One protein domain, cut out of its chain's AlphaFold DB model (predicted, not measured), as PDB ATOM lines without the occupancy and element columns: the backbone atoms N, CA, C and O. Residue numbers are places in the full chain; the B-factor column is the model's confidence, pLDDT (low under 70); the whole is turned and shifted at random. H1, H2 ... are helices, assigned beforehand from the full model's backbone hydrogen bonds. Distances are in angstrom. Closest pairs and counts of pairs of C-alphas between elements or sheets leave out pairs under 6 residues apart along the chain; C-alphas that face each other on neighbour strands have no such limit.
ATOM      1  N   GLY A 111     -44.575  43.534 -46.301       65.12
ATOM      2  CA  GLY A 111     -43.516  43.017 -45.427       65.12
ATOM      3  C   GLY A 111     -42.900  44.091 -44.523       65.12
ATOM      4  O   GLY A 111     -42.706  43.866 -43.328       65.12
ATOM      5  N   THR A 112     -42.641  45.285 -45.062       68.38
ATOM      6  CA  THR A 112     -42.068  46.406 -44.295       68.38
ATOM      7  C   THR A 112     -43.051  46.997 -43.288       68.38
ATOM      8  O   THR A 112     -42.651  47.294 -42.162       68.38
ATOM      9  N   THR A 113     -44.338  47.113 -43.627       61.22
ATOM     10  CA  THR A 113     -45.372  47.568 -42.678       61.22
ATOM     11  C   THR A 113     -45.554  46.592 -41.516       61.22
ATOM     12  O   THR A 113     -45.609  47.027 -40.363       61.22
ATOM     13  N   VAL A 114     -45.543  45.280 -41.781       61.41
ATOM     14  CA  VAL A 114     -45.573  44.254 -40.727       61.41
ATOM     15  C   VAL A 114     -44.312  44.329 -39.859       61.41
ATOM     16  O   VAL A 114     -44.423  44.361 -38.637       61.41
ATOM     17  N   ALA A 115     -43.117  44.439 -40.447       67.25
ATOM     18  CA  ALA A 115     -41.863  44.545 -39.692       67.25
ATOM     19  C   ALA A 115     -41.805  45.797 -38.794       67.25
ATOM     20  O   ALA A 115     -41.402  45.715 -37.632       67.25
ATOM     21  N   LEU A 116     -42.263  46.950 -39.296       70.44
ATOM     22  CA  LEU A 116     -42.353  48.195 -38.526       70.44
ATOM     23  C   LEU A 116     -43.359  48.095 -37.372       70.44
ATOM     24  O   LEU A 116     -43.102  48.617 -36.285       70.44
ATOM     25  N   PHE A 117     -44.479  47.398 -37.579       64.75
ATOM     26  CA  PHE A 117     -45.462  47.145 -36.526       64.75
ATOM     27  C   PHE A 117     -44.888  46.247 -35.417       64.75
ATOM     28  O   PHE A 117     -45.033  46.563 -34.236       64.75
ATOM     29  N   GLN A 118     -44.149  45.192 -35.780       62.03
ATOM     30  CA  GLN A 118     -43.474  44.311 -34.814       62.03
ATOM     31  C   GLN A 118     -42.373  45.040 -34.030       62.03
ATOM     32  O   GLN A 118     -42.269  44.894 -32.814       62.03
ATOM     33  N   LEU A 119     -41.582  45.889 -34.694       67.94
ATOM     34  CA  LEU A 119     -40.567  46.719 -34.035       67.94
ATOM     35  C   LEU A 119     -41.183  47.722 -33.051       67.94
ATOM     36  O   LEU A 119     -40.601  47.972 -31.998       67.94
ATOM     37  N   ARG A 120     -42.367  48.273 -33.352       65.88
ATOM     38  CA  ARG A 120     -43.121  49.109 -32.404       65.88
ATOM     39  C   ARG A 120     -43.658  48.311 -31.220       65.88
ATOM     40  O   ARG A 120     -43.557  48.797 -30.099       65.88
ATOM     41  N   ALA A 121     -44.163  47.096 -31.439       58.59
ATOM     42  CA  ALA A 121     -44.634  46.223 -30.362       58.59
ATOM     43  C   ALA A 121     -43.503  45.818 -29.398       58.59
ATOM     44  O   ALA A 121     -43.715  45.740 -28.191       58.59
ATOM     45  N   LEU A 142     -48.764  37.944 -28.197       58.12
ATOM     46  CA  LEU A 142     -48.563  36.558 -28.619       58.12
ATOM     47  C   LEU A 142     -49.235  36.295 -29.980       58.12
ATOM     48  O   LEU A 142     -48.620  35.719 -30.873       58.12
ATOM     49  N   ILE A 143     -50.465  36.789 -30.163       65.06
ATOM     50  CA  ILE A 143     -51.196  36.720 -31.438       65.06
ATOM     51  C   ILE A 143     -50.435  37.475 -32.537       65.06
ATOM     52  O   ILE A 143     -50.252  36.941 -33.629       65.06
ATOM     53  N   ALA A 144     -49.935  38.680 -32.252       65.69
ATOM     54  CA  ALA A 144     -49.164  39.467 -33.213       65.69
ATOM     55  C   ALA A 144     -47.859  38.770 -33.632       65.69
ATOM     56  O   ALA A 144     -47.526  38.774 -34.818       65.69
ATOM     57  N   LEU A 145     -47.144  38.129 -32.701       62.78
ATOM     58  CA  LEU A 145     -45.929  37.362 -32.998       62.78
ATOM     59  C   LEU A 145     -46.220  36.139 -33.876       62.78
ATOM     60  O   LEU A 145     -45.488  35.885 -34.831       62.78
ATOM     61  N   VAL A 146     -47.314  35.422 -33.602       67.25
ATOM     62  CA  VAL A 146     -47.748  34.268 -34.406       67.25
ATOM     63  C   VAL A 146     -48.141  34.706 -35.816       67.25
ATOM     64  O   VAL A 146     -47.665  34.126 -36.791       67.25
ATOM     65  N   ILE A 147     -48.943  35.768 -35.948       71.06
ATOM     66  CA  ILE A 147     -49.319  36.333 -37.252       71.06
ATOM     67  C   ILE A 147     -48.072  36.802 -38.010       71.06
ATOM     68  O   ILE A 147     -47.950  36.549 -39.208       71.06
ATOM     69  N   GLY A 148     -47.116  37.431 -37.321       69.62
ATOM     70  CA  GLY A 148     -45.838  37.850 -37.896       69.62
ATOM     71  C   GLY A 148     -45.023  36.678 -38.443       69.62
ATOM     72  O   GLY A 148     -44.602  36.719 -39.597       69.62
ATOM     73  N   ALA A 149     -44.852  35.614 -37.658       66.38
ATOM     74  CA  ALA A 149     -44.115  34.421 -38.073       66.38
ATOM     75  C   ALA A 149     -44.770  33.722 -39.278       66.38
ATOM     76  O   ALA A 149     -44.079  33.362 -40.233       66.38
ATOM     77  N   VAL A 150     -46.102  33.596 -39.276       69.56
ATOM     78  CA  VAL A 150     -46.864  33.038 -40.406       69.56
ATOM     79  C   VAL A 150     -46.711  33.911 -41.653       69.56
ATOM     80  O   VAL A 150     -46.475  33.390 -42.740       69.56
ATOM     81  N   SER A 151     -46.772  35.236 -41.506       71.44
ATOM     82  CA  SER A 151     -46.617  36.173 -42.626       71.44
ATOM     83  C   SER A 151     -45.230  36.071 -43.266       71.44
ATOM     84  O   SER A 151     -45.118  36.004 -44.489       71.44
ATOM     85  N   VAL A 152     -44.169  35.989 -42.454       71.62
ATOM     86  CA  VAL A 152     -42.789  35.815 -42.939       71.62
ATOM     87  C   VAL A 152     -42.623  34.476 -43.661       71.62
ATOM     88  O   VAL A 152     -42.037  34.435 -44.742       71.62
ATOM     89  N   ALA A 153     -43.183  33.393 -43.115       67.62
ATOM     90  CA  ALA A 153     -43.140  32.079 -43.751       67.62
ATOM     91  C   ALA A 153     -43.842  32.081 -45.122       67.62
ATOM     92  O   ALA A 153     -43.297  31.558 -46.091       67.62
ATOM     93  N   VAL A 154     -45.009  32.724 -45.232       72.81
ATOM     94  CA  VAL A 154     -45.743  32.858 -46.502       72.81
ATOM     95  C   VAL A 154     -44.934  33.649 -47.533       72.81
ATOM     96  O   VAL A 154     -44.820  33.217 -48.678       72.81
ATOM     97  N   VAL A 155     -44.314  34.766 -47.134       71.06
ATOM     98  CA  VAL A 155     -43.461  35.568 -48.028       71.06
ATOM     99  C   VAL A 155     -42.252  34.763 -48.514       71.06
ATOM    100  O   VAL A 155     -41.941  34.794 -49.704       71.06
ATOM    101  N   LEU A 156     -41.605  33.992 -47.635       65.31
ATOM    102  CA  LEU A 156     -40.485  33.123 -48.003       65.31
ATOM    103  C   LEU A 156     -40.905  32.022 -48.984       65.31
ATOM    104  O   LEU A 156     -40.196  31.782 -49.958       65.31
ATOM    105  N   ILE A 157     -42.066  31.394 -48.775       66.81
ATOM    106  CA  ILE A 157     -42.610  30.374 -49.684       66.81
ATOM    107  C   ILE A 157     -42.882  30.971 -51.071       66.81
ATOM    108  O   ILE A 157     -42.523  30.360 -52.078       66.81
ATOM    109  N   ILE A 158     -43.469  32.171 -51.136       65.25
ATOM    110  CA  ILE A 158     -43.728  32.874 -52.401       65.25
ATOM    111  C   ILE A 158     -42.409  33.234 -53.099       65.25
ATOM    112  O   ILE A 158     -42.271  33.000 -54.301       65.25
ATOM    113  N   ALA A 159     -41.419  33.740 -52.359       59.59
ATOM    114  CA  ALA A 159     -40.106  34.090 -52.900       59.59
ATOM    115  C   ALA A 159     -39.354  32.861 -53.445       59.59
ATOM    116  O   ALA A 159     -38.813  32.915 -54.549       59.59
ATOM    117  N   LEU A 160     -39.376  31.734 -52.723       60.06
ATOM    118  CA  LEU A 160     -38.793  30.466 -53.178       60.06
ATOM    119  C   LEU A 160     -39.520  29.899 -54.401       60.06
ATOM    120  O   LEU A 160     -38.873  29.426 -55.336       60.06
ATOM    121  N   ALA A 161     -40.854  29.952 -54.423       58.59
ATOM    122  CA  ALA A 161     -41.644  29.501 -55.565       58.59
ATOM    123  C   ALA A 161     -41.357  30.342 -56.820       58.59
ATOM    124  O   ALA A 161     -41.254  29.788 -57.915       58.59
ATOM    125  N   TRP A 162     -41.176  31.655 -56.657       56.62
ATOM    126  CA  TRP A 162     -40.822  32.570 -57.741       56.62
ATOM    127  C   TRP A 162     -39.388  32.369 -58.233       56.62
ATOM    128  O   TRP A 162     -39.161  32.306 -59.440       56.62
ATOM    129  N   TRP A 163     -38.424  32.207 -57.322       59.28
ATOM    130  CA  TRP A 163     -37.041  31.871 -57.674       59.28
ATOM    131  C   TRP A 163     -36.975  30.561 -58.470       59.28
ATOM    132  O   TRP A 163     -36.312  30.493 -59.501       59.28
ATOM    133  N   ARG A 187     -42.554  21.538 -52.131       58.16
ATOM    134  CA  ARG A 187     -43.697  22.449 -51.918       58.16
ATOM    135  C   ARG A 187     -44.803  21.796 -51.092       58.16
ATOM    136  O   ARG A 187     -45.346  22.434 -50.191       58.16
ATOM    137  N   ALA A 188     -45.108  20.530 -51.370       63.34
ATOM    138  CA  ALA A 188     -46.076  19.766 -50.591       63.34
ATOM    139  C   ALA A 188     -45.623  19.625 -49.126       63.34
ATOM    140  O   ALA A 188     -46.412  19.874 -48.216       63.34
ATOM    141  N   PHE A 189     -44.339  19.333 -48.887       70.25
ATOM    142  CA  PHE A 189     -43.778  19.243 -47.538       70.25
ATOM    143  C   PHE A 189     -43.821  20.577 -46.784       70.25
ATOM    144  O   PHE A 189     -44.184  20.584 -45.609       70.25
ATOM    145  N   ALA A 190     -43.528  21.708 -47.435       69.31
ATOM    146  CA  ALA A 190     -43.581  23.026 -46.793       69.31
ATOM    147  C   ALA A 190     -45.002  23.404 -46.328       69.31
ATOM    148  O   ALA A 190     -45.180  23.915 -45.220       69.31
ATOM    149  N   ILE A 191     -46.024  23.110 -47.140       69.69
ATOM    150  CA  ILE A 191     -47.431  23.371 -46.792       69.69
ATOM    151  C   ILE A 191     -47.877  22.467 -45.638       69.69
ATOM    152  O   ILE A 191     -48.477  22.947 -44.675       69.69
ATOM    153  N   VAL A 192     -47.547  21.174 -45.698       76.25
ATOM    154  CA  VAL A 192     -47.873  20.212 -44.632       76.25
ATOM    155  C   VAL A 192     -47.175  20.589 -43.323       76.25
ATOM    156  O   VAL A 192     -47.809  20.556 -42.270       76.25
ATOM    157  N   ALA A 193     -45.914  21.022 -43.374       72.88
ATOM    158  CA  ALA A 193     -45.181  21.493 -42.202       72.88
ATOM    159  C   ALA A 193     -45.808  22.761 -41.595       72.88
ATOM    160  O   ALA A 193     -45.980  22.834 -40.379       72.88
ATOM    161  N   GLY A 194     -46.210  23.736 -42.421       75.00
ATOM    162  CA  GLY A 194     -46.874  24.959 -41.954       75.00
ATOM    163  C   GLY A 194     -48.243  24.698 -41.312       75.00
ATOM    164  O   GLY A 194     -48.548  25.233 -40.240       75.00
ATOM    165  N   LEU A 195     -49.053  23.825 -41.920       78.12
ATOM    166  CA  LEU A 195     -50.332  23.388 -41.352       78.12
ATOM    167  C   LEU A 195     -50.128  22.586 -40.060       78.12
ATOM    168  O   LEU A 195     -50.832  22.822 -39.079       78.12
ATOM    169  N   GLY A 196     -49.128  21.700 -40.031       83.56
ATOM    170  CA  GLY A 196     -48.754  20.924 -38.849       83.56
ATOM    171  C   GLY A 196     -48.319  21.805 -37.677       83.56
ATOM    172  O   GLY A 196     -48.811  21.627 -36.563       83.56
ATOM    173  N   ALA A 197     -47.470  22.807 -37.921       80.94
ATOM    174  CA  ALA A 197     -47.030  23.756 -36.897       80.94
ATOM    175  C   ALA A 197     -48.199  24.584 -36.335       80.94
ATOM    176  O   ALA A 197     -48.315  24.762 -35.121       80.94
ATOM    177  N   THR A 198     -49.106  25.035 -37.206       78.06
ATOM    178  CA  THR A 198     -50.300  25.788 -36.795       78.06
ATOM    179  C   THR A 198     -51.242  24.918 -35.958       78.06
ATOM    180  O   THR A 198     -51.715  25.352 -34.906       78.06
ATOM    181  N   ALA A 199     -51.476  23.668 -36.370       80.12
ATOM    182  CA  ALA A 199     -52.287  22.717 -35.614       80.12
ATOM    183  C   ALA A 199     -51.681  22.419 -34.232       80.12
ATOM    184  O   ALA A 199     -52.405  22.436 -33.237       80.12
ATOM    185  N   LEU A 200     -50.361  22.219 -34.147       87.81
ATOM    186  CA  LEU A 200     -49.659  21.974 -32.884       87.81
ATOM    187  C   LEU A 200     -49.802  23.159 -31.914       87.81
ATOM    188  O   LEU A 200     -50.074  22.962 -30.730       87.81
ATOM    189  N   LEU A 201     -49.673  24.391 -32.417       85.75
ATOM    190  CA  LEU A 201     -49.864  25.604 -31.623       85.75
ATOM    191  C   LEU A 201     -51.292  25.692 -31.070       85.75
ATOM    192  O   LEU A 201     -51.474  25.940 -29.879       85.75
ATOM    193  N   VAL A 202     -52.305  25.451 -31.911       86.44
ATOM    194  CA  VAL A 202     -53.714  25.459 -31.489       86.44
ATOM    195  C   VAL A 202     -53.979  24.372 -30.447       86.44
ATOM    196  O   VAL A 202     -54.654  24.640 -29.455       86.44
ATOM    197  N   ILE A 203     -53.437  23.166 -30.629       91.94
ATOM    198  CA  ILE A 203     -53.564  22.069 -29.660       91.94
ATOM    199  C   ILE A 203     -52.940  22.466 -28.320       91.94
ATOM    200  O   ILE A 203     -53.596  22.328 -27.288       91.94
ATOM    201  N   ASN A 204     -51.721  23.011 -28.326       87.50
ATOM    202  CA  ASN A 204     -51.044  23.449 -27.104       87.50
ATOM    203  C   ASN A 204     -51.792  24.592 -26.408       87.50
ATOM    204  O   ASN A 204     -51.941  24.561 -25.190       87.50
ATOM    205  N   TYR A 205     -52.330  25.552 -27.163       83.94
ATOM    206  CA  TYR A 205     -53.132  26.641 -26.608       83.94
ATOM    207  C   TYR A 205     -54.450  26.146 -26.000       83.94
ATOM    208  O   TYR A 205     -54.793  26.506 -24.874       83.94
ATOM    209  N   ARG A 206     -55.185  25.274 -26.709       86.81
ATOM    210  CA  ARG A 206     -56.410  24.668 -26.163       86.81
ATOM    211  C   ARG A 206     -56.103  23.858 -24.910       86.81
ATOM    212  O   ARG A 206     -56.851  23.972 -23.946       86.81
ATOM    213  N   ARG A 207     -54.998  23.104 -24.910       91.31
ATOM    214  CA  ARG A 207     -54.536  22.339 -23.748       91.31
ATOM    215  C   ARG A 207     -54.212  23.254 -22.569       91.31
ATOM    216  O   ARG A 207     -54.643  22.967 -21.461       91.31
ATOM    217  N   GLN A 208     -53.529  24.372 -22.809       88.12
ATOM    218  CA  GLN A 208     -53.236  25.356 -21.769       88.12
ATOM    219  C   GLN A 208     -54.522  25.914 -21.145       88.12
ATOM    220  O   GLN A 208     -54.670  25.871 -19.927       88.12
ATOM    221  N   LEU A 209     -55.483  26.357 -21.966       85.19
ATOM    222  CA  LEU A 209     -56.764  26.869 -21.469       85.19
ATOM    223  C   LEU A 209     -57.533  25.825 -20.649       85.19
ATOM    224  O   LEU A 209     -58.124  26.159 -19.622       85.19
ATOM    225  N   THR A 210     -57.535  24.561 -21.083       86.31
ATOM    226  CA  THR A 210     -58.182  23.487 -20.315       86.31
ATOM    227  C   THR A 210     -57.460  23.219 -19.001       86.31
ATOM    228  O   THR A 210     -58.124  23.104 -17.976       86.31
ATOM    229  N   THR A 211     -56.123  23.201 -18.990       89.06
ATOM    230  CA  THR A 211     -55.329  22.944 -17.781       89.06
ATOM    231  C   THR A 211     -55.454  24.073 -16.758       89.06
ATOM    232  O   THR A 211     -55.583  23.803 -15.568       89.06
ATOM    233  N   GLU A 212     -55.496  25.336 -17.190       85.06
ATOM    234  CA  GLU A 212     -55.738  26.480 -16.298       85.06
ATOM    235  C   GLU A 212     -57.142  26.416 -15.671       85.06
ATOM    236  O   GLU A 212     -57.305  26.606 -14.463       85.06
ATOM    237  N   ALA A 213     -58.160  26.089 -16.475       83.31
ATOM    238  CA  ALA A 213     -59.526  25.920 -15.985       83.31
ATOM    239  C   ALA A 213     -59.655  24.730 -15.018       83.31
ATOM    240  O   ALA A 213     -60.389  24.814 -14.031       83.31
ATOM    241  N   GLU A 214     -58.952  23.629 -15.282       87.50
ATOM    242  CA  GLU A 214     -58.885  22.462 -14.400       87.50
ATOM    243  C   GLU A 214     -58.174  22.783 -13.087       87.50
ATOM    244  O   GLU A 214     -58.707  22.445 -12.033       87.50
TER     245      GLU A 214
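AT A GLANCE: This is residues 111 to 121, 142 to 163 and 187 to 214 of the 486 residues of an uncharacterized protein of Nocardiopsis metallicus (UniProt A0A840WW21). Three helices lie side by side in a single flat, loose layer, H2 between the short H1 and the long H3, each running opposite to the next. The far part of H3, residues 202 to 214, sticks out free. The printed part has 61 residues with three named helices, H1, H2, H3 in chain order, and no named strand: all helix, loose, radius of gyration of the C-alphas 14.7 A, spans 49 by 34 by 8 A.

IN THESE COORDINATES: H1, residues 111 to 121, begins at C-alpha 111 (-43.516, 43.017, -45.427) and is 15.4 A long. H2, residues 142 to 163, is 31.6 A long. H3, residues 187 to 214, is 40.5 A long and ends at C-alpha 214 (-58.885, 22.462, -14.400).

HOW THE PARTS SIT: H1 and H2 touch, their closest C-alphas, Val 114 and Gly 148, 7.0 A apart; they run opposite ways at a shallow tilt of 22 degrees. H2 and H3 are close but not clearly touching, their closest C-alphas, Ile 157 and Ala 190, 8.0 A apart; they run opposite ways at a shallow tilt of 7 degrees. H1 and H3 are apart. In H1, H2 and H3 every O i to N i+4 pair is within hydrogen-bond range.

THE WHOLE: The C-alphas of Trp 163 and Glu 214 are farthest apart, 49.4 A. Residues 122 to 141 and 164 to 186 are not printed; the C-alpha gaps are 10.6 A and 12.9 A. Mean pLDDT of the printed part is 72.4, with 31 residues under 70.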